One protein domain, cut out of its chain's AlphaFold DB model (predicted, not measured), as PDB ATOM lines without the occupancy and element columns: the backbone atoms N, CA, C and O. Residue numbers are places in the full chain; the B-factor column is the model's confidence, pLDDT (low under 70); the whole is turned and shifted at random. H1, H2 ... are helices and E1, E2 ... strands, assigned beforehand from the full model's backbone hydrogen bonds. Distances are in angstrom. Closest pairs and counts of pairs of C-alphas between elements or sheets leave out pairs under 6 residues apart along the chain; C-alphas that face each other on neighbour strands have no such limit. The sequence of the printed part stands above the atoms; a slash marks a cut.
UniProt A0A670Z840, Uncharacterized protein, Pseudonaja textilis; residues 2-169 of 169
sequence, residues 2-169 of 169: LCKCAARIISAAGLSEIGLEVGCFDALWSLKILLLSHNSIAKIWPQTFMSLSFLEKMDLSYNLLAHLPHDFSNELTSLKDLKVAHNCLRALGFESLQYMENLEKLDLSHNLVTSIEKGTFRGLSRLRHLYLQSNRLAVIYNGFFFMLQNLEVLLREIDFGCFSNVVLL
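Overview. This is residues 2 to 169 of the 169 residues of an uncharacterized protein of Pseudonaja textilis (UniProt A0A670Z840). With little regular structure, this is a solenoid, a chain wound in stacked turns: E2, E4, E5, E6, E7 and E8 line one side, long unnamed stretches the other, with H1, E1 and E3 towards one end. The 168 printed residues hold one named helix, then eight named strands, in order H1, E1 to E8; the class is mixed, with 33 residues in named elements. It is compact, radius of gyration of the C-alphas 16.4 A, spanning 55 by 31 by 21 A.

Arrangement. Start at H1, residues 3 to 10, where every O i to N i+4 pair is within hydrogen-bond range. Its closest C-alphas with E1, residues 18 to 20, are Ile 9 and Ile 18, 7.5 A. E1 is parallel to E3, residues 41 to 44, at 24 degrees, with N 20 and O 43 at 2.9 A. The larger sheet is parallel: E2, residues 33 to 35; E4, 57 to 59; E5, 81 to 83; E6, 105 to 107; E7, 129 to 131; E8, 153 to 155. Look between neighbours for N 34 and O 57, 2.9 A; N 58 and O 81, 2.9 A; N 82 and O 105, 3.0 A; N 106 and O 129, 2.9 A; N 130 and O 153, 3.0 A.

Along the chain. Find C-alpha 3 at (185.691, 137.416, 122.004); H1 runs 10.2 A from there. E8 ends at C-alpha 155, (153.527, 134.600, 142.674).

Size, cuts and confidence. The farthest C-alphas, Cys 3 and Ser 164, are 55.2 A apart. The printed part has no cut. Links E4 to E5, E5 to E6, E6 to E7 and E7 to E8 are long, 21 residues each; E1 to E2 and E3 to E4 are long, 12 each. The pLDDT is under 70 in residues 2 to 16, 138 to 149, 153 and 155 to 169.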
ATOM      1  N   LEU A   2     185.418 140.084 125.244       37.84
ATOM      2  CA  LEU A   2     184.154 139.378 124.957       37.84
ATOM      3  C   LEU A   2     184.310 138.272 123.884       37.84
ATOM      4  O   LEU A   2     183.442 137.420 123.737       37.84
ATOM      5  N   CYS A   3     185.440 138.254 123.170       39.34
ATOM      6  CA  CYS A   3     185.691 137.416 122.004       39.34
ATOM      7  C   CYS A   3     185.856 135.911 122.263       39.34
ATOM      8  O   CYS A   3     185.725 135.174 121.300       39.34
ATOM      9  N   LYS A   4     186.124 135.411 123.482       40.97
ATOM     10  CA  LYS A   4     186.234 133.946 123.706       40.97
ATOM     11  C   LYS A   4     184.903 133.281 124.083       40.97
ATOM     12  O   LYS A   4     184.585 132.241 123.514       40.97
ATOM     13  N   CYS A   5     184.094 133.900 124.949       44.69
ATOM     14  CA  CYS A   5     182.740 133.403 125.245       44.69
ATOM     15  C   CYS A   5     181.758 133.671 124.106       44.69
ATOM     16  O   CYS A   5     181.064 132.749 123.694       44.69
ATOM     17  N   ALA A   6     181.743 134.882 123.533       44.16
ATOM     18  CA  ALA A   6     180.855 135.170 122.406       44.16
ATOM     19  C   ALA A   6     181.184 134.289 121.186       44.16
ATOM     20  O   ALA A   6     180.271 133.780 120.546       44.16
ATOM     21  N   ALA A   7     182.467 134.019 120.903       38.22
ATOM     22  CA  ALA A   7     182.842 133.146 119.785       38.22
ATOM     23  C   ALA A   7     182.446 131.674 119.995       38.22
ATOM     24  O   ALA A   7     182.112 131.006 119.021       38.22
ATOM     25  N   ARG A   8     182.426 131.170 121.241       43.34
ATOM     26  CA  ARG A   8     181.942 129.808 121.548       43.34
ATOM     27  C   ARG A   8     180.416 129.700 121.584       43.34
ATOM     28  O   ARG A   8     179.897 128.639 121.261       43.34
ATOM     29  N   ILE A   9     179.704 130.780 121.917       47.28
ATOM     30  CA  ILE A   9     178.235 130.844 121.796       47.28
ATOM     31  C   ILE A   9     177.823 130.835 120.309       47.28
ATOM     32  O   ILE A   9     176.853 130.181 119.944       47.28
ATOM     33  N   ILE A  10     178.602 131.477 119.426       43.09
ATOM     34  CA  ILE A  10     178.315 131.553 117.979       43.09
ATOM     35  C   ILE A  10     178.675 130.252 117.227       43.09
ATOM     36  O   ILE A  10     178.047 129.939 116.217       43.09
ATOM     37  N   SER A  11     179.627 129.439 117.710       39.56
ATOM     38  CA  SER A  11     180.035 128.197 117.021       39.56
ATOM     39  C   SER A  11     179.116 126.989 117.263       39.56
ATOM     40  O   SER A  11     179.377 125.918 116.721       39.56
ATOM     41  N   ALA A  12     178.060 127.129 118.072       43.53
ATOM     42  CA  ALA A  12     177.118 126.051 118.385       43.53
ATOM     43  C   ALA A  12     175.910 125.981 117.433       43.53
ATOM     44  O   ALA A  12     175.005 125.185 117.660       43.53
ATOM     45  N   ALA A  13     175.906 126.730 116.323       43.41
ATOM     46  CA  ALA A  13     174.853 126.693 115.297       43.41
ATOM     47  C   ALA A  13     174.710 125.336 114.549       43.41
ATOM     48  O   ALA A  13     174.036 125.259 113.526       43.41
ATOM     49  N   GLY A  14     175.326 124.264 115.058       48.41
ATOM     50  CA  GLY A  14     175.199 122.891 114.566       48.41
ATOM     51  C   GLY A  14     175.280 121.808 115.655       48.41
ATOM     52  O   GLY A  14     175.404 120.638 115.306       48.41
ATOM     53  N   LEU A  15     175.224 122.159 116.949       47.75
ATOM     54  CA  LEU A  15     175.223 121.207 118.071       47.75
ATOM     55  C   LEU A  15     174.017 121.478 118.978       47.75
ATOM     56  O   LEU A  15     173.704 122.620 119.291       47.75
ATOM     57  N   SER A  16     173.333 120.412 119.378       65.00
ATOM     58  CA  SER A  16     171.995 120.401 119.982       65.00
ATOM     59  C   SER A  16     171.855 121.048 121.370       65.00
ATOM     60  O   SER A  16     170.736 121.138 121.863       65.00
ATOM     61  N   GLU A  17     172.934 121.509 122.004       70.69
ATOM     62  CA  GLU A  17     172.922 122.179 123.314       70.69
ATOM     63  C   GLU A  17     174.296 122.797 123.650       70.69
ATOM     64  O   GLU A  17     175.333 122.349 123.160       70.69
ATOM     65  N   ILE A  18     174.311 123.837 124.493       84.19
ATOM     66  CA  ILE A  18     175.503 124.585 124.926       84.19
ATOM     67  C   ILE A  18     175.847 124.227 126.381       84.19
ATOM     68  O   ILE A  18     174.979 124.167 127.252       84.19
ATOM     69  N   GLY A  19     177.137 124.035 126.664       86.38
ATOM     70  CA  GLY A  19     177.671 123.935 128.023       86.38
ATOM     71  C   GLY A  19     178.534 125.147 128.377       86.38
ATOM     72  O   GLY A  19     179.459 125.469 127.632       86.38
ATOM     73  N   LEU A  20     178.267 125.801 129.511       89.00
ATOM     74  CA  LEU A  20     179.152 126.833 130.062       89.00
ATOM     75  C   LEU A  20     180.264 126.163 130.866       89.00
ATOM     76  O   LEU A  20     180.001 125.582 131.918       89.00
ATOM     77  N   GLU A  21     181.482 126.195 130.332       87.44
ATOM     78  CA  GLU A  21     182.657 125.548 130.919       87.44
ATOM     79  C   GLU A  21     183.339 126.380 132.004       87.44
ATOM     80  O   GLU A  21     183.225 127.607 132.058       87.44
ATOM     81  N   VAL A  22     184.127 125.678 132.821       87.50
ATOM     82  CA  VAL A  22     184.983 126.258 133.857       87.50
ATOM     83  C   VAL A  22     185.849 127.380 133.284       87.50
ATOM     84  O   VAL A  22     186.444 127.243 132.213       87.50
ATOM     85  N   GLY A  23     185.904 128.500 134.000       81.25
ATOM     86  CA  GLY A  23     186.779 129.629 133.696       81.25
ATOM     87  C   GLY A  23     186.437 130.429 132.437       81.25
ATOM     88  O   GLY A  23     187.163 131.357 132.070       81.25
ATOM     89  N   CYS A  24     185.321 130.135 131.757       82.25
ATOM     90  CA  CYS A  24     184.957 130.863 130.540       82.25
ATOM     91  C   CYS A  24     184.710 132.367 130.798       82.25
ATOM     92  O   CYS A  24     184.930 133.193 129.908       82.25
ATOM     93  N   PHE A  25     184.379 132.748 132.037       87.62
ATOM     94  CA  PHE A  25     184.179 134.137 132.454       87.62
ATOM     95  C   PHE A  25     185.320 134.735 133.298       87.62
ATOM     96  O   PHE A  25     185.180 135.865 133.759       87.62
ATOM     97  N   ASP A  26     186.465 134.061 133.463       85.69
ATOM     98  CA  ASP A  26     187.508 134.499 134.414       85.69
ATOM     99  C   ASP A  26     188.100 135.879 134.113       85.69
ATOM    100  O   ASP A  26     188.439 136.656 135.004       85.69
ATOM    101  N   ALA A  27     188.163 136.244 132.834       86.12
ATOM    102  CA  ALA A  27     188.642 137.557 132.416       86.12
ATOM    103  C   ALA A  27     187.616 138.692 132.630       86.12
ATOM    104  O   ALA A  27     187.915 139.843 132.307       86.12
ATOM    105  N   LEU A  28     186.404 138.388 133.108       86.62
ATOM    106  CA  LEU A  28     185.281 139.322 133.248       86.62
ATOM    107  C   LEU A  28     185.005 139.693 134.714       86.62
ATOM    108  O   LEU A  28     183.863 139.927 135.092       86.62
ATOM    109  N   TRP A  29     186.046 139.778 135.536       87.81
ATOM    110  CA  TRP A  29     185.955 140.031 136.978       87.81
ATOM    111  C   TRP A  29     185.191 141.307 137.374       87.81
ATOM    112  O   TRP A  29     184.623 141.370 138.457       87.81
ATOM    113  N   SER A  30     185.129 142.326 136.512       89.75
ATOM    114  CA  SER A  30     184.375 143.568 136.761       89.75
ATOM    115  C   SER A  30     182.946 143.565 136.203       89.75
ATOM    116  O   SER A  30     182.261 144.591 136.253       89.75
ATOM    117  N   LEU A  31     182.486 142.445 135.636       91.50
ATOM    118  CA  LEU A  31     181.185 142.356 134.984       91.50
ATOM    119  C   LEU A  31     180.052 142.559 135.994       91.50
ATOM    120  O   LEU A  31     179.984 141.883 137.014       91.50
ATOM    121  N   LYS A  32     179.132 143.474 135.676       94.69
ATOM    122  CA  LYS A  32     177.944 143.767 136.495       94.69
ATOM    123  C   LYS A  32     176.685 143.053 136.025       94.69
ATOM    124  O   LYS A  32     175.811 142.756 136.835       94.69
ATOM    125  N   ILE A  33     176.582 142.795 134.725       94.88
ATOM    126  CA  ILE A  33     175.392 142.228 134.094       94.88
ATOM    127  C   ILE A  33     175.834 141.138 133.121       94.88
ATOM    128  O   ILE A  33     176.651 141.397 132.238       94.88
ATOM    129  N   LEU A  34     175.269 139.942 133.269       93.44
ATOM    130  CA  LEU A  34     175.483 138.804 132.382       93.44
ATOM    131  C   LEU A  34     174.137 138.364 131.806       93.44
ATOM    132  O   LEU A  34     173.269 137.888 132.534       93.44
ATOM    133  N   LEU A  35     173.967 138.542 130.497       91.88
ATOM    134  CA  LEU A  35     172.753 138.166 129.774       91.88
ATOM    135  C   LEU A  35     173.063 136.968 128.883       91.88
ATOM    136  O   LEU A  35     173.814 137.081 127.918       91.88
ATOM    137  N   LEU A  36     172.493 135.824 129.240       92.00
ATOM    138  CA  LEU A  36     172.631 134.542 128.556       92.00
ATOM    139  C   LEU A  36     171.253 133.919 128.293       92.00
ATOM    140  O   LEU A  36     171.144 132.707 128.089       92.00
ATOM    141  N   SER A  37     170.196 134.729 128.284       90.00
ATOM    142  CA  SER A  37     168.856 134.253 127.976       90.00
ATOM    143  C   SER A  37     168.714 133.853 126.508       90.00
ATOM    144  O   SER A  37     169.457 134.338 125.653       90.00
ATOM    145  N   HIS A  38     167.769 132.956 126.220       90.56
ATOM    146  CA  HIS A  38     167.518 132.431 124.870       90.56
ATOM    147  C   HIS A  38     168.748 131.786 124.224       90.56
ATOM    148  O   HIS A  38     168.976 131.906 123.021       90.56
ATOM    149  N   ASN A  39     169.536 131.082 125.031       83.44
ATOM    150  CA  ASN A  39     170.573 130.200 124.528       83.44
ATOM    151  C   ASN A  39     170.110 128.749 124.723       83.44
ATOM    152  O   ASN A  39     169.190 128.453 125.478       83.44
ATOM    153  N   SER A  40     170.703 127.799 124.014       89.81
ATOM    154  CA  SER A  40     170.390 126.382 124.233       89.81
ATOM    155  C   SER A  40     171.247 125.811 125.365       89.81
ATOM    156  O   SER A  40     171.772 124.710 125.230       89.81
ATOM    157  N   ILE A  41     171.478 126.562 126.453       91.44
ATOM    158  CA  ILE A  41     172.390 126.132 127.522       91.44
ATOM    159  C   ILE A  41     171.727 125.019 128.326       91.44
ATOM    160  O   ILE A  41     170.755 125.255 129.036       91.44
ATOM    161  N   ALA A  42     172.276 123.813 128.250       92.25
ATOM    162  CA  ALA A  42     171.792 122.661 129.007       92.25
ATOM    163  C   ALA A  42     172.628 122.390 130.263       92.25
ATOM    164  O   ALA A  42     172.148 121.774 131.218       92.25
ATOM    165  N   LYS A  43     173.884 122.860 130.289       91.81
ATOM    166  CA  LYS A  43     174.831 122.543 131.362       91.81
ATOM    167  C   LYS A  43     175.665 123.743 131.793       91.81
ATOM    168  O   LYS A  43     176.208 124.468 130.965       91.81
ATOM    169  N   ILE A  44     175.831 123.881 133.104       93.44
ATOM    170  CA  ILE A  44     176.798 124.777 133.741       93.44
ATOM    171  C   ILE A  44     177.750 123.885 134.530       93.44
ATOM    172  O   ILE A  44     177.309 123.106 135.377       93.44
ATOM    173  N   TRP A  45     179.039 123.944 134.213       92.19
ATOM    174  CA  TRP A  45     180.047 123.193 134.955       92.19
ATOM    175  C   TRP A  45     180.357 123.893 136.293       92.19
ATOM    176  O   TRP A  45     180.181 125.111 136.392       92.19
ATOM    177  N   PRO A  46     180.814 123.164 137.327       92.00
ATOM    178  CA  PRO A  46     181.285 123.780 138.567       92.00
ATOM    179  C   PRO A  46     182.313 124.888 138.301       92.00
ATOM    180  O   PRO A  46     183.029 124.838 137.304       92.00
ATOM    181  N   GLN A  47     182.374 125.903 139.158       91.38
ATOM    182  CA  GLN A  47     183.323 127.023 139.096       91.38
ATOM    183  C   GLN A  47     183.228 127.899 137.832       91.38
ATOM    184  O   GLN A  47     184.047 128.795 137.634       91.38
ATOM    185  N   THR A  48     182.205 127.715 136.988       91.75
ATOM    186  CA  THR A  48     181.985 128.540 135.783       91.75
ATOM    187  C   THR A  48     181.955 130.042 136.096       91.75
ATOM    188  O   THR A  48     182.443 130.844 135.302       91.75
ATOM    189  N   PHE A  49     181.409 130.429 137.252       92.25
ATOM    190  CA  PHE A  49     181.243 131.829 137.662       92.25
ATOM    191  C   PHE A  49     182.230 132.281 138.747       92.25
ATOM    192  O   PHE A  49     181.999 133.312 139.372       92.25
ATOM    193  N   MET A  50     183.325 131.542 138.967       90.81
ATOM    194  CA  MET A  50     184.219 131.744 140.117       90.81
ATOM    195  C   MET A  50     184.832 133.156 140.201       90.81
ATOM    196  O   MET A  50     185.186 133.626 141.273       90.81
ATOM    197  N   SER A  51     184.930 133.868 139.080       89.69
ATOM    198  CA  SER A  51     185.517 135.213 139.035       89.69
ATOM    199  C   SER A  51     184.487 136.353 139.066       89.69
ATOM    200  O   SER A  51     184.862 137.515 138.940       89.69
ATOM    201  N   LEU A  52     183.185 136.063 139.187       92.56
ATOM    202  CA  LEU A  52     182.100 137.039 138.981       92.56
ATOM    203  C   LEU A  52     181.564 137.675 140.277       92.56
ATOM    204  O   LEU A  52     180.375 137.976 140.381       92.56
ATOM    205  N   SER A  53     182.444 137.961 141.238       94.69
ATOM    206  CA  SER A  53     182.092 138.505 142.563       94.69
ATOM    207  C   SER A  53     181.404 139.867 142.552       94.69
ATOM    208  O   SER A  53     180.691 140.206 143.497       94.69
ATOM    209  N   PHE A  54     181.554 140.641 141.476       95.31
ATOM    210  CA  PHE A  54     180.898 141.938 141.306       95.31
ATOM    211  C   PHE A  54     179.589 141.881 140.513       95.31
ATOM    212  O   PHE A  54     178.963 142.933 140.349       95.31
ATOM    213  N   LEU A  55     179.183 140.704 140.027       96.44
ATOM    214  CA  LEU A  55     177.992 140.542 139.202       96.44
ATOM    215  C   LEU A  55     176.732 140.851 140.008       96.44
ATOM    216  O   LEU A  55     176.519 140.302 141.081       96.44
ATOM    217  N   GLU A  56     175.888 141.728 139.473       97.94
ATOM    218  CA  GLU A  56     174.659 142.180 140.132       97.94
ATOM    219  C   GLU A  56     173.407 141.602 139.474       97.94
ATOM    220  O   GLU A  56     172.393 141.417 140.148       97.94
ATOM    221  N   LYS A  57     173.460 141.307 138.169       98.12
ATOM    222  CA  LYS A  57     172.330 140.750 137.418       98.12
ATOM    223  C   LYS A  57     172.770 139.607 136.521       98.12
ATOM    224  O   LYS A  57     173.708 139.763 135.737       98.12
ATOM    225  N   MET A  58     172.047 138.496 136.591       97.38
ATOM    226  CA  MET A  58     172.254 137.343 135.725       97.38
ATOM    227  C   MET A  58     170.921 136.882 135.146       97.38
ATOM    228  O   MET A  58     169.985 136.580 135.886       97.38
ATOM    229  N   ASP A  59     170.854 136.806 133.819       97.44
ATOM    230  CA  ASP A  59     169.699 136.264 133.108       97.44
ATOM    231  C   ASP A  59     170.097 135.003 132.338       97.44
ATOM    232  O   ASP A  59     170.820 135.071 131.346       97.44
ATOM    233  N   LEU A  60     169.628 133.856 132.821       96.56
ATOM    234  CA  LEU A  60     169.753 132.524 132.226       96.56
ATOM    235  C   LEU A  60     168.386 132.011 131.741       96.56
ATOM    236  O   LEU A  60     168.201 130.806 131.552       96.56
ATOM    237  N   SER A  61     167.402 132.893 131.563       97.12
ATOM    238  CA  SER A  61     166.042 132.485 131.202       97.12
ATOM    239  C   SER A  61     165.969 131.900 129.791       97.12
ATOM    240  O   SER A  61     166.780 132.249 128.938       97.12
ATOM    241  N   TYR A  62     164.976 131.057 129.507       95.69
ATOM    242  CA  TYR A  62     164.806 130.437 128.182       95.69
ATOM    243  C   TYR A  62     166.052 129.655 127.744       95.69
ATOM    244  O   TYR A  62     166.614 129.893 126.676       95.69
ATOM    245  N   ASN A  63     166.490 128.743 128.608       94.06
ATOM    246  CA  ASN A  63     167.566 127.790 128.354       94.06
ATOM    247  C   ASN A  63     167.052 126.361 128.630       94.06
ATOM    248  O   ASN A  63     165.850 126.124 128.759       94.06
ATOM    249  N   LEU A  64     167.951 125.381 128.683       96.00
ATOM    250  CA  LEU A  64     167.638 123.960 128.861       96.00
ATOM    251  C   LEU A  64     168.174 123.411 130.196       96.00
ATOM    252  O   LEU A  64     168.401 122.209 130.334       96.00
ATOM    253  N   LEU A  65     168.404 124.273 131.191       96.31
ATOM    254  CA  LEU A  65     169.031 123.882 132.455       96.31
ATOM    255  C   LEU A  65     168.125 122.932 133.243       96.31
ATOM    256  O   LEU A  65     167.011 123.292 133.618       96.31
ATOM    257  N   ALA A  66     168.622 121.733 133.544       95.31
ATOM    258  CA  ALA A  66     167.922 120.756 134.385       95.31
ATOM    259  C   ALA A  66     168.222 120.916 135.889       95.31
ATOM    260  O   ALA A  66     167.439 120.489 136.741       95.31
ATOM    261  N   HIS A  67     169.361 121.526 136.215       93.94
ATOM    262  CA  HIS A  67     169.857 121.732 137.575       93.94
ATOM    263  C   HIS A  67     170.919 122.838 137.593       93.94
ATOM    264  O   HIS A  67     171.656 123.014 136.619       93.94
ATOM    265  N   LEU A  68     171.019 123.542 138.721       94.06
ATOM    266  CA  LEU A  68     172.143 124.422 139.039       94.06
ATOM    267  C   LEU A  68     173.234 123.596 139.745       94.06
ATOM    268  O   LEU A  68     172.887 122.723 140.547       94.06
ATOM    269  N   PRO A  69     174.530 123.817 139.465       92.25
ATOM    270  CA  PRO A  69     175.593 123.124 140.186       92.25
ATOM    271  C   PRO A  69     175.605 123.519 141.675       92.25
ATOM    272  O   PRO A  69     175.096 124.572 142.059       92.25
ATOM    273  N   HIS A  70     176.172 122.665 142.530       89.12
ATOM    274  CA  HIS A  70     176.196 122.875 143.986       89.12
ATOM    275  C   HIS A  70     176.961 124.143 144.400       89.12
ATOM    276  O   HIS A  70     176.606 124.790 145.376       89.12
ATOM    277  N   ASP A  71     177.970 124.532 143.623       91.31
ATOM    278  CA  ASP A  71     178.806 125.713 143.836       91.31
ATOM    279  C   ASP A  71     178.324 126.948 143.059       91.31
ATOM    280  O   ASP A  71     179.032 127.953 142.988       91.31
ATOM    281  N   PHE A  72     177.115 126.895 142.483       94.12
ATOM    282  CA  PHE A  72     176.561 127.968 141.654       94.12
ATOM    283  C   PHE A  72     176.581 129.328 142.360       94.12
ATOM    284  O   PHE A  72     176.844 130.342 141.721       94.12
ATOM    285  N   SER A  73     176.326 129.347 143.673       93.62
ATOM    286  CA  SER A  73     176.251 130.582 144.456       93.62
ATOM    287  C   SER A  73     177.583 131.083 145.015       93.62
ATOM    288  O   SER A  73     177.635 132.250 145.396       93.62
ATOM    289  N   ASN A  74     178.642 130.261 145.045       93.12
ATOM    290  CA  ASN A  74     179.852 130.502 145.850       93.12
ATOM    291  C   ASN A  74     180.458 131.898 145.666       93.12
ATOM    292  O   ASN A  74     180.828 132.541 146.640       93.12
ATOM    293  N   GLU A  75     180.520 132.370 144.423       93.12
ATOM    294  CA  GLU A  75     181.171 133.637 144.068       93.12
ATOM    295  C   GLU A  75     180.168 134.694 143.592       93.12
ATOM    296  O   GLU A  75     180.549 135.785 143.197       93.12
ATOM    297  N   LEU A  76     178.862 134.419 143.656       94.94
ATOM    298  CA  LEU A  76     177.805 135.343 143.225       94.94
ATOM    299  C   LEU A  76     177.287 136.202 144.391       94.94
ATOM    300  O   LEU A  76     176.093 136.472 144.511       94.94
ATOM    301  N   THR A  77     178.191 136.651 145.262       94.88
ATOM    302  CA  THR A  77     177.858 137.324 146.531       94.88
ATOM    303  C   THR A  77     177.250 138.719 146.350       94.88
ATOM    304  O   THR A  77     176.475 139.164 147.198       94.88
ATOM    305  N   SER A  78     177.540 139.407 145.239       97.31
ATOM    306  CA  SER A  78     176.944 140.715 144.900       97.31
ATOM    307  C   SER A  78     175.630 140.620 144.115       97.31
ATOM    308  O   SER A  78     175.049 141.659 143.784       97.31
ATOM    309  N   LEU A  79     175.165 139.411 143.786       97.94
ATOM    310  CA  LEU A  79     174.034 139.219 142.885       97.94
ATOM    311  C   LEU A  79     172.729 139.690 143.536       97.94
ATOM    312  O   LEU A  79     172.419 139.312 144.661       97.94
ATOM    313  N   LYS A  80     171.960 140.507 142.806       98.44
ATOM    314  CA  LYS A  80     170.689 141.098 143.256       98.44
ATOM    315  C   LYS A  80     169.488 140.588 142.466       98.44
ATOM    316  O   LYS A  80     168.408 140.446 143.030       98.44
ATOM    317  N   ASP A  81     169.666 140.321 141.175       98.38
ATOM    318  CA  ASP A  81     168.607 139.850 140.274       98.38
ATOM    319  C   ASP A  81     169.088 138.599 139.533       98.38
ATOM    320  O   ASP A  81     169.997 138.670 138.698       98.38
ATOM    321  N   LEU A  82     168.489 137.457 139.865       98.38
ATOM    322  CA  LEU A  82     168.730 136.184 139.201       98.38
ATOM    323  C   LEU A  82     167.459 135.725 138.499       98.38
ATOM    324  O   LEU A  82     166.432 135.476 139.139       98.38
ATOM    325  N   LYS A  83     167.562 135.529 137.186       98.25
ATOM    326  CA  LYS A  83     166.495 134.935 136.387       98.25
ATOM    327  C   LYS A  83     166.949 133.624 135.779       98.25
ATOM    328  O   LYS A  83     167.931 133.570 135.045       98.25
ATOM    329  N   VAL A  84     166.199 132.577 136.076       97.69
ATOM    330  CA  VAL A  84     166.365 131.218 135.544       97.69
ATOM    331  C   VAL A  84     165.009 130.679 135.068       97.69
ATOM    332  O   VAL A  84     164.774 129.469 135.035       97.69
ATOM    333  N   ALA A  85     164.096 131.581 134.696       97.56
ATOM    334  CA  ALA A  85     162.759 131.243 134.226       97.56
ATOM    335  C   ALA A  85     162.801 130.483 132.894       97.56
ATOM    336  O   ALA A  85     163.764 130.610 132.138       97.56
ATOM    337  N   HIS A  86     161.759 129.718 132.571       97.81
ATOM    338  CA  HIS A  86     161.695 128.953 131.316       97.81
ATOM    339  C   HIS A  86     162.924 128.050 131.116       97.81
ATOM    340  O   HIS A  86     163.630 128.132 130.112       97.81
ATOM    341  N   ASN A  87     163.193 127.215 132.115       97.56
ATOM    342  CA  ASN A  87     164.205 126.164 132.076       97.56
ATOM    343  C   ASN A  87     163.549 124.820 132.448       97.56
ATOM    344  O   ASN A  87     162.325 124.688 132.503       97.56
ATOM    345  N   CYS A  88     164.358 123.789 132.681       97.38
ATOM    346  CA  CYS A  88     163.905 122.447 133.038       97.38
ATOM    347  C   CYS A  88     164.259 122.072 134.489       97.38
ATOM    348  O   CYS A  88     164.394 120.883 134.789       97.38
ATOM    349  N   LEU A  89     164.424 123.054 135.388       96.25
ATOM    350  CA  LEU A  89     164.849 122.814 136.770       96.25
ATOM    351  C   LEU A  89     163.817 121.957 137.505       96.25
ATOM    352  O   LEU A  89     162.632 122.276 137.495       96.25
ATOM    353  N   ARG A  90     164.261 120.876 138.157       93.31
ATOM    354  CA  ARG A  90     163.374 119.921 138.861       93.31
ATOM    355  C   ARG A  90     163.382 120.063 140.378       93.31
ATOM    356  O   ARG A  90     162.401 119.722 141.036       93.31
ATOM    357  N   ALA A  91     164.478 120.562 140.929       88.94
ATOM    358  CA  ALA A  91     164.649 120.756 142.357       88.94
ATOM    359  C   ALA A  91     165.578 121.939 142.621       88.94
ATOM    360  O   ALA A  91     166.388 122.304 141.767       88.94
ATOM    361  N   LEU A  92     165.465 122.501 143.821       87.19
ATOM    362  CA  LEU A  92     166.418 123.460 144.366       87.19
ATOM    363  C   LEU A  92     166.944 122.921 145.689       87.19
ATOM    364  O   LEU A  92     166.147 122.557 146.559       87.19
ATOM    365  N   GLY A  93     168.268 122.849 145.794       83.31
ATOM    366  CA  GLY A  93     168.969 122.451 147.008       83.31
ATOM    367  C   GLY A  93     169.475 123.657 147.788       83.31
ATOM    368  O   GLY A  93     169.610 124.754 147.240       83.31
ATOM    369  N   PHE A  94     169.798 123.433 149.061       83.31
ATOM    370  CA  PHE A  94     170.363 124.455 149.944       83.31
ATOM    371  C   PHE A  94     171.609 125.138 149.364       83.31
ATOM    372  O   PHE A  94     171.691 126.366 149.311       83.31
ATOM    373  N   GLU A  95     172.544 124.341 148.861       85.56
ATOM    374  CA  GLU A  95     173.852 124.814 148.397       85.56
ATOM    375  C   GLU A  95     173.751 125.722 147.158       85.56
ATOM    376  O   GLU A  95     174.554 126.639 146.977       85.56
ATOM    377  N   SER A  96     172.704 125.549 146.340       85.06
ATOM    378  CA  SER A  96     172.547 126.279 145.080       85.06
ATOM    379  C   SER A  96     172.401 127.794 145.258       85.06
ATOM    380  O   SER A  96     172.722 128.526 144.324       85.06
ATOM    381  N   LEU A  97     171.920 128.271 146.416       90.81
ATOM    382  CA  LEU A  97     171.618 129.692 146.660       90.81
ATOM    383  C   LEU A  97     172.231 130.261 147.954       90.81
ATOM    384  O   LEU A  97     172.151 131.470 148.161       90.81
ATOM    385  N   GLN A  98     172.839 129.437 148.814       90.50
ATOM    386  CA  GLN A  98     173.199 129.808 150.194       90.50
ATOM    387  C   GLN A  98     174.062 131.075 150.344       90.50
ATOM    388  O   GLN A  98     173.959 131.749 151.366       90.50
ATOM    389  N   TYR A  99     174.891 131.416 149.351       92.75
ATOM    390  CA  TYR A  99     175.810 132.563 149.419       92.75
ATOM    391  C   TYR A  99     175.283 133.842 148.745       92.75
ATOM    392  O   TYR A  99     175.978 134.857 148.705       92.75
ATOM    393  N   MET A 100     174.048 133.839 148.234       93.94
ATOM    394  CA  MET A 100     173.451 134.999 147.557       93.94
ATOM    395  C   MET A 100     172.735 135.946 148.534       93.94
ATOM    396  O   MET A 100     171.575 136.302 148.344       93.94
ATOM    397  N   GLU A 101     173.408 136.381 149.600       93.06
ATOM    398  CA  GLU A 101     172.802 137.194 150.675       93.06
ATOM    399  C   GLU A 101     172.218 138.535 150.188       93.06
ATOM    400  O   GLU A 101     171.310 139.096 150.809       93.06
ATOM    401  N   ASN A 102     172.724 139.041 149.057       96.38
ATOM    402  CA  ASN A 102     172.273 140.274 148.416       96.38
ATOM    403  C   ASN A 102     171.126 140.095 147.416       96.38
ATOM    404  O   ASN A 102     170.688 141.089 146.836       96.38
ATOM    405  N   LEU A 103     170.625 138.872 147.223       97.25
ATOM    406  CA  LEU A 103     169.590 138.599 146.236       97.25
ATOM    407  C   LEU A 103     168.272 139.264 146.637       97.25
ATOM    408  O   LEU A 103     167.732 138.994 147.704       97.25
ATOM    409  N   GLU A 104     167.743 140.110 145.759       96.19
ATOM    410  CA  GLU A 104     166.489 140.848 145.949       96.19
ATOM    411  C   GLU A 104     165.354 140.255 145.108       96.19
ATOM    412  O   GLU A 104     164.184 140.283 145.511       96.19
ATOM    413  N   LYS A 105     165.701 139.692 143.945       97.00
ATOM    414  CA  LYS A 105     164.770 139.090 142.998       97.00
ATOM    415  C   LYS A 105     165.281 137.743 142.501       97.00
ATOM    416  O   LYS A 105     166.389 137.643 141.977       97.00
ATOM    417  N   LEU A 106     164.421 136.734 142.619       96.06
ATOM    418  CA  LEU A 106     164.648 135.391 142.106       96.06
ATOM    419  C   LEU A 106     163.462 134.950 141.254       96.06
ATOM    420  O   LEU A 106     162.348 134.783 141.758       96.06
ATOM    421  N   ASP A 107     163.715 134.743 139.965       96.94
ATOM    422  CA  ASP A 107     162.719 134.237 139.029       96.94
ATOM    423  C   ASP A 107     163.003 132.787 138.627       96.94
ATOM    424  O   ASP A 107     163.936 132.505 137.872       96.94
ATOM    425  N   LEU A 108     162.179 131.880 139.152       95.12
ATOM    426  CA  LEU A 108     162.189 130.438 138.902       95.12
ATOM    427  C   LEU A 108     160.924 129.987 138.160       95.12
ATOM    428  O   LEU A 108     160.638 128.789 138.091       95.12
ATOM    429  N   SER A 109     160.136 130.926 137.639       94.50
ATOM    430  CA  SER A 109     158.869 130.619 136.984       94.50
ATOM    431  C   SER A 109     159.051 129.754 135.736       94.50
ATOM    432  O   SER A 109     160.129 129.709 135.139       94.50
ATOM    433  N   HIS A 110     158.000 129.032 135.349       95.38
ATOM    434  CA  HIS A 110     158.017 128.172 134.160       95.38
ATOM    435  C   HIS A 110     159.181 127.164 134.166       95.38
ATOM    436  O   HIS A 110     159.927 127.037 133.197       95.38
ATOM    437  N   ASN A 111     159.345 126.461 135.284       95.69
ATOM    438  CA  ASN A 111     160.274 125.345 135.435       95.69
ATOM    439  C   ASN A 111     159.497 124.060 135.776       95.69
ATOM    440  O   ASN A 111     158.271 123.989 135.683       95.69
ATOM    441  N   LEU A 112     160.205 122.994 136.145       94.88
ATOM    442  CA  LEU A 112     159.630 121.698 136.500       94.88
ATOM    443  C   LEU A 112     159.816 121.388 137.989       94.88
ATOM    444  O   LEU A 112     159.858 120.213 138.360       94.88
ATOM    445  N   VAL A 113     159.960 122.414 138.837       91.44
ATOM    446  CA  VAL A 113     160.354 122.230 140.235       91.44
ATOM    447  C   VAL A 113     159.244 121.505 140.985       91.44
ATOM    448  O   VAL A 113     158.130 122.017 141.092       91.44
ATOM    449  N   THR A 114     159.547 120.315 141.502       87.56
ATOM    450  CA  THR A 114     158.612 119.497 142.294       87.56
ATOM    451  C   THR A 114     158.843 119.625 143.791       87.56
ATOM    452  O   THR A 114     157.920 119.440 144.580       87.56
ATOM    453  N   SER A 115     160.073 119.943 144.187       83.06
ATOM    454  CA  SER A 115     160.489 120.048 145.582       83.06
ATOM    455  C   SER A 115     161.572 121.103 145.746       83.06
ATOM    456  O   SER A 115     162.451 121.255 144.898       83.06
ATOM    457  N   ILE A 116     161.533 121.785 146.880       86.12
ATOM    458  CA  ILE A 116     162.546 122.744 147.306       86.12
ATOM    459  C   ILE A 116     162.996 122.290 148.689       86.12
ATOM    460  O   ILE A 116     162.166 122.079 149.578       86.12
ATOM    461  N   GLU A 117     164.298 122.093 148.853       85.19
ATOM    462  CA  GLU A 117     164.868 121.569 150.086       85.19
ATOM    463  C   GLU A 117     164.658 122.545 151.254       85.19
ATOM    464  O   GLU A 117     164.727 123.772 151.101       85.19
ATOM    465  N   LYS A 118     164.428 122.007 152.457       81.12
ATOM    466  CA  LYS A 118     164.384 122.819 153.675       81.12
ATOM    467  C   LYS A 118     165.722 123.535 153.837       81.12
ATOM    468  O   LYS A 118     166.763 122.900 153.887       81.12
ATOM    469  N   GLY A 119     165.683 124.854 153.985       83.31
ATOM    470  CA  GLY A 119     166.905 125.645 154.094       83.31
ATOM    471  C   GLY A 119     167.277 126.385 152.815       83.31
ATOM    472  O   GLY A 119     168.021 127.341 152.937       83.31
ATOM    473  N   THR A 120     166.717 126.046 151.643       86.56
ATOM    474  CA  THR A 120     167.099 126.631 150.332       86.56
ATOM    475  C   THR A 120     167.208 128.154 150.313       86.56
ATOM    476  O   THR A 120     168.109 128.699 149.688       86.56
ATOM    477  N   PHE A 121     166.323 128.851 151.025       86.62
ATOM    478  CA  PHE A 121     166.325 130.315 151.084       86.62
ATOM    479  C   PHE A 121     166.924 130.892 152.375       86.62
ATOM    480  O   PHE A 121     166.793 132.084 152.650       86.62
ATOM    481  N   ARG A 122     167.561 130.065 153.209       84.75
ATOM    482  CA  ARG A 122     168.252 130.521 154.417       84.75
ATOM    483  C   ARG A 122     169.396 131.445 154.003       84.75
ATOM    484  O   ARG A 122     170.191 131.086 153.149       84.75
ATOM    485  N   GLY A 123     169.480 132.616 154.628       82.81
ATOM    486  CA  GLY A 123     170.507 133.616 154.315       82.81
ATOM    487  C   GLY A 123     170.106 134.613 153.225       82.81
ATOM    488  O   GLY A 123     170.686 135.694 153.174       82.81
ATOM    489  N   LEU A 124     169.044 134.347 152.448       89.81
ATOM    490  CA  LEU A 124     168.494 135.286 151.457       89.81
ATOM    491  C   LEU A 124     167.663 136.395 152.120       89.81
ATOM    492  O   LEU A 124     166.500 136.632 151.794       89.81
ATOM    493  N   SER A 125     168.265 137.070 153.097       87.25
ATOM    494  CA  SER A 125     167.614 138.066 153.949       87.25
ATOM    495  C   SER A 125     167.096 139.276 153.174       87.25
ATOM    496  O   SER A 125     166.198 139.957 153.653       87.25
ATOM    497  N   ARG A 126     167.618 139.543 151.973       92.69
ATOM    498  CA  ARG A 126     167.202 140.667 151.126       92.69
ATOM    499  C   ARG A 126     166.175 140.295 150.058       92.69
ATOM    500  O   ARG A 126     165.744 141.187 149.332       92.69
ATOM    501  N   LEU A 127     165.757 139.030 149.978       92.31
ATOM    502  CA  LEU A 127     164.856 138.576 148.924       92.31
ATOM    503  C   LEU A 127     163.457 139.163 149.119       92.31
ATOM    504  O   LEU A 127     162.784 138.874 150.106       92.31
ATOM    505  N   ARG A 128     163.021 139.959 148.141       90.56
ATOM    506  CA  ARG A 128     161.717 140.639 148.129       90.56
ATOM    507  C   ARG A 128     160.761 140.053 147.108       90.56
ATOM    508  O   ARG A 128     159.556 140.049 147.333       90.56
ATOM    509  N   HIS A 129     161.292 139.547 145.998       90.88
ATOM    510  CA  HIS A 129     160.486 139.039 144.896       90.88
ATOM    511  C   HIS A 129     160.872 137.600 144.575       90.88
ATOM    512  O   HIS A 129     161.992 137.340 144.130       90.88
ATOM    513  N   LEU A 130     159.924 136.681 144.758       90.56
ATOM    514  CA  LEU A 130     160.084 135.271 144.421       90.56
ATOM    515  C   LEU A 130     158.975 134.828 143.466       90.56
ATOM    516  O   LEU A 130     157.791 134.848 143.808       90.56
ATOM    517  N   TYR A 131     159.374 134.391 142.276       90.81
ATOM    518  CA  TYR A 131     158.461 133.918 141.238       90.81
ATOM    519  C   TYR A 131     158.580 132.404 141.112       90.81
ATOM    520  O   TYR A 131     159.647 131.884 140.783       90.81
ATOM    521  N   LEU A 132     157.488 131.696 141.401       89.38
ATOM    522  CA  LEU A 132     157.416 130.232 141.361       89.38
ATOM    523  C   LEU A 132     156.237 129.728 140.517       89.38
ATOM    524  O   LEU A 132     156.022 128.517 140.453       89.38
ATOM    525  N   GLN A 133     155.479 130.618 139.871       86.62
ATOM    526  CA  GLN A 133     154.341 130.249 139.032       86.62
ATOM    527  C   GLN A 133     154.739 129.283 137.909       86.62
ATOM    528  O   GLN A 133     155.885 129.281 137.445       86.62
ATOM    529  N   SER A 134     153.785 128.447 137.495       90.06
ATOM    530  CA  SER A 134     153.988 127.428 136.465       90.06
ATOM    531  C   SER A 134     155.178 126.492 136.748       90.06
ATOM    532  O   SER A 134     155.977 126.187 135.865       90.06
ATOM    533  N   ASN A 135     155.294 126.046 138.003       89.06
ATOM    534  CA  ASN A 135     156.119 124.909 138.425       89.06
ATOM    535  C   ASN A 135     155.231 123.697 138.762       89.06
ATOM    536  O   ASN A 135     154.032 123.698 138.501       89.06
ATOM    537  N   ARG A 136     155.809 122.637 139.338       88.12
ATOM    538  CA  ARG A 136     155.105 121.396 139.711       88.12
ATOM    539  C   ARG A 136     155.144 121.143 141.221       88.12
ATOM    540  O   ARG A 136     155.205 119.997 141.663       88.12
ATOM    541  N   LEU A 137     155.158 122.217 142.008       81.75
ATOM    542  CA  LEU A 137     155.232 122.155 143.465       81.75
ATOM    543  C   LEU A 137     153.930 121.566 144.019       81.75
ATOM    544  O   LEU A 137     152.914 122.249 144.079       81.75
ATOM    545  N   ALA A 138     153.970 120.298 144.424       68.38
ATOM    546  CA  ALA A 138     152.811 119.608 144.991       68.38
ATOM    547  C   ALA A 138     152.670 119.840 146.505       68.38
ATOM    548  O   ALA A 138     151.564 119.869 147.036       68.38
ATOM    549  N   VAL A 139     153.793 120.000 147.211       64.38
ATOM    550  CA  VAL A 139     153.822 120.147 148.669       64.38
ATOM    551  C   VAL A 139     154.799 121.249 149.036       64.38
ATOM    552  O   VAL A 139     155.988 121.167 148.735       64.38
ATOM    553  N   ILE A 140     154.299 122.265 149.734       65.81
ATOM    554  CA  ILE A 140     155.153 123.201 150.451       65.81
ATOM    555  C   ILE A 140     155.018 122.903 151.939       65.81
ATOM    556  O   ILE A 140     153.928 122.981 152.498       65.81
ATOM    557  N   TYR A 141     156.124 122.519 152.574       63.62
ATOM    558  CA  TYR A 141     156.128 122.199 153.997       63.62
ATOM    559  C   TYR A 141     155.785 123.428 154.846       63.62
ATOM    560  O   TYR A 141     156.183 124.555 154.530       63.62
ATOM    561  N   ASN A 142     155.091 123.197 155.965       57.03
ATOM    562  CA  ASN A 142     154.819 124.238 156.955       57.03
ATOM    563  C   ASN A 142     156.125 124.931 157.369       57.03
ATOM    564  O   ASN A 142     157.092 124.293 157.781       57.03
ATOM    565  N   GLY A 143     156.136 126.253 157.227       61.50
ATOM    566  CA  GLY A 143     157.265 127.113 157.562       61.50
ATOM    567  C   GLY A 143     158.310 127.347 156.482       61.50
ATOM    568  O   GLY A 143     159.290 128.042 156.733       61.50
ATOM    569  N   PHE A 144     158.061 126.877 155.262       67.62
ATOM    570  CA  PHE A 144     158.827 127.272 154.083       67.62
ATOM    571  C   PHE A 144     158.990 128.798 153.954       67.62
ATOM    572  O   PHE A 144     160.082 129.280 153.669       67.62
ATOM    573  N   PHE A 145     157.919 129.561 154.204       67.25
ATOM    574  CA  PHE A 145     157.923 131.025 154.066       67.25
ATOM    575  C   PHE A 145     158.408 131.765 155.309       67.25
ATOM    576  O   PHE A 145     158.749 132.935 155.201       67.25
ATOM    577  N   PHE A 146     158.528 131.107 156.469       66.19
ATOM    578  CA  PHE A 146     159.003 131.773 157.693       66.19
ATOM    579  C   PHE A 146     160.454 132.254 157.589       66.19
ATOM    580  O   PHE A 146     160.874 133.123 158.348       66.19
ATOM    581  N   MET A 147     161.229 131.703 156.650       65.62
ATOM    582  CA  MET A 147     162.598 132.149 156.388       65.62
ATOM    583  C   MET A 147     162.678 133.351 155.437       65.62
ATOM    584  O   MET A 147     163.730 133.973 155.340       65.62
ATOM    585  N   LEU A 148     161.583 133.691 154.754       69.88
ATOM    586  CA  LEU A 148     161.500 134.767 153.769       69.88
ATOM    587  C   LEU A 148     160.846 136.009 154.394       69.88
ATOM    588  O   LEU A 148     159.810 136.479 153.938       69.88
ATOM    589  N   GLN A 149     161.443 136.522 155.472       69.25
ATOM    590  CA  GLN A 149     160.843 137.566 156.325       69.25
ATOM    591  C   GLN A 149     160.633 138.919 155.626       69.25
ATOM    592  O   GLN A 149     159.856 139.731 156.111       69.25
ATOM    593  N   ASN A 150     161.315 139.157 154.504       73.56
ATOM    594  CA  ASN A 150     161.250 140.407 153.740       73.56
ATOM    595  C   ASN A 150     160.561 140.239 152.377       73.56
ATOM    596  O   ASN A 150     160.727 141.078 151.493       73.56
ATOM    597  N   LEU A 151     159.826 139.142 152.175       74.38
ATOM    598  CA  LEU A 151     159.185 138.856 150.899       74.38
ATOM    599  C   LEU A 151     157.973 139.768 150.683       74.38
ATOM    600  O   LEU A 151     156.971 139.653 151.379       74.38
ATOM    601  N   GLU A 152     158.062 140.650 149.691       75.50
ATOM    602  CA  GLU A 152     157.001 141.592 149.317       75.50
ATOM    603  C   GLU A 152     156.046 140.969 148.294       75.50
ATOM    604  O   GLU A 152     154.832 141.157 148.352       75.50
ATOM    605  N   VAL A 153     156.596 140.210 147.340       67.06
ATOM    606  CA  VAL A 153     155.835 139.619 146.240       67.06
ATOM    607  C   VAL A 153     156.176 138.151 146.092       67.06
ATOM    608  O   VAL A 153     157.334 137.751 145.934       67.06
ATOM    609  N   LEU A 154     155.115 137.355 146.060       75.62
ATOM    610  CA  LEU A 154     155.180 135.929 145.844       75.62
ATOM    611  C   LEU A 154     154.078 135.502 144.882       75.62
ATOM    612  O   LEU A 154     152.905 135.471 145.248       75.62
ATOM    613  N   LEU A 155     154.460 135.137 143.661       65.38
ATOM    614  CA  LEU A 155     153.527 134.600 142.674       65.38
ATOM    615  C   LEU A 155     153.601 133.072 142.683       65.38
ATOM    616  O   LEU A 155     154.650 132.484 142.405       65.38
ATOM    617  N   ARG A 156     152.481 132.425 143.031       65.62
ATOM    618  CA  ARG A 156     152.325 130.967 143.005       65.62
ATOM    619  C   ARG A 156     151.069 130.579 142.236       65.62
ATOM    620  O   ARG A 156     150.000 131.106 142.514       65.62
ATOM    621  N   GLU A 157     151.194 129.590 141.362       53.31
ATOM    622  CA  GLU A 157     150.076 128.739 140.951       53.31
ATOM    623  C   GLU A 157     150.180 127.462 141.787       53.31
ATOM    624  O   GLU A 157     150.946 126.559 141.462       53.31
ATOM    625  N   ILE A 158     149.497 127.421 142.928       54.06
ATOM    626  CA  ILE A 158     149.283 126.181 143.679       54.06
ATOM    627  C   ILE A 158     147.777 126.019 143.755       54.06
ATOM    628  O   ILE A 158     147.085 126.937 144.185       54.06
ATOM    629  N   ASP A 159     147.271 124.875 143.310       44.50
ATOM    630  CA  ASP A 159     145.870 124.518 143.484       44.50
ATOM    631  C   ASP A 159     145.605 124.358 144.994       44.50
ATOM    632  O   ASP A 159     146.103 123.438 145.646       44.50
ATOM    633  N   PHE A 160     144.920 125.335 145.594       48.41
ATOM    634  CA  PHE A 160     144.806 125.510 147.050       48.41
ATOM    635  C   PHE A 160     143.853 124.512 147.735       48.41
ATOM    636  O   PHE A 160     143.564 124.667 148.922       48.41
ATOM    637  N   GLY A 161     143.396 123.466 147.040       43.66
ATOM    638  CA  GLY A 161     142.388 122.511 147.521       43.66
ATOM    639  C   GLY A 161     142.693 121.774 148.839       43.66
ATOM    640  O   GLY A 161     141.799 121.123 149.371       43.66
ATOM    641  N   CYS A 162     143.901 121.889 149.410       39.62
ATOM    642  CA  CYS A 162     144.280 121.212 150.661       39.62
ATOM    643  C   CYS A 162     144.929 122.084 151.756       39.62
ATOM    644  O   CYS A 162     145.357 121.530 152.768       39.62
ATOM    645  N   PHE A 163     144.993 123.416 151.635       43.38
ATOM    646  CA  PHE A 163     145.643 124.254 152.660       43.38
ATOM    647  C   PHE A 163     144.685 125.282 153.257       43.38
ATOM    648  O   PHE A 163     144.654 126.442 152.861       43.38
ATOM    649  N   SER A 164     143.936 124.869 154.274       37.44
ATOM    650  CA  SER A 164     143.018 125.730 155.020       37.44
ATOM    651  C   SER A 164     143.693 126.676 156.026       37.44
ATOM    652  O   SER A 164     142.983 127.228 156.849       37.44
ATOM    653  N   ASN A 165     145.019 126.872 156.019       34.75
ATOM    654  CA  ASN A 165     145.703 127.720 157.014       34.75
ATOM    655  C   ASN A 165     147.046 128.291 156.524       34.75
ATOM    656  O   ASN A 165     148.103 127.974 157.069       34.75
ATOM    657  N   VAL A 166     147.028 129.170 155.522       39.66
ATOM    658  CA  VAL A 166     148.154 130.093 155.304       39.66
ATOM    659  C   VAL A 166     147.600 131.508 155.268       39.66
ATOM    660  O   VAL A 166     147.203 132.014 154.224       39.66
ATOM    661  N   VAL A 167     147.545 132.126 156.445       33.31
ATOM    662  CA  VAL A 167     147.405 133.576 156.564       33.31
ATOM    663  C   VAL A 167     148.749 134.172 156.155       33.31
ATOM    664  O   VAL A 167     149.771 133.886 156.779       33.31
ATOM    665  N   LEU A 168     148.747 134.950 155.075       37.66
ATOM    666  CA  LEU A 168     149.784 135.943 154.822       37.66
ATOM    667  C   LEU A 168     149.613 137.021 155.901       37.66
ATOM    668  O   LEU A 168     148.608 137.730 155.893       37.66
ATOM    669  N   LEU A 169     150.538 137.068 156.859       34.56
ATOM    670  CA  LEU A 169     150.835 138.288 157.610       34.56
ATOM    671  C   LEU A 169     152.026 138.959 156.936       34.56
ATOM    672  O   LEU A 169     152.975 138.209 156.605       34.56
TER     673      LEU A 169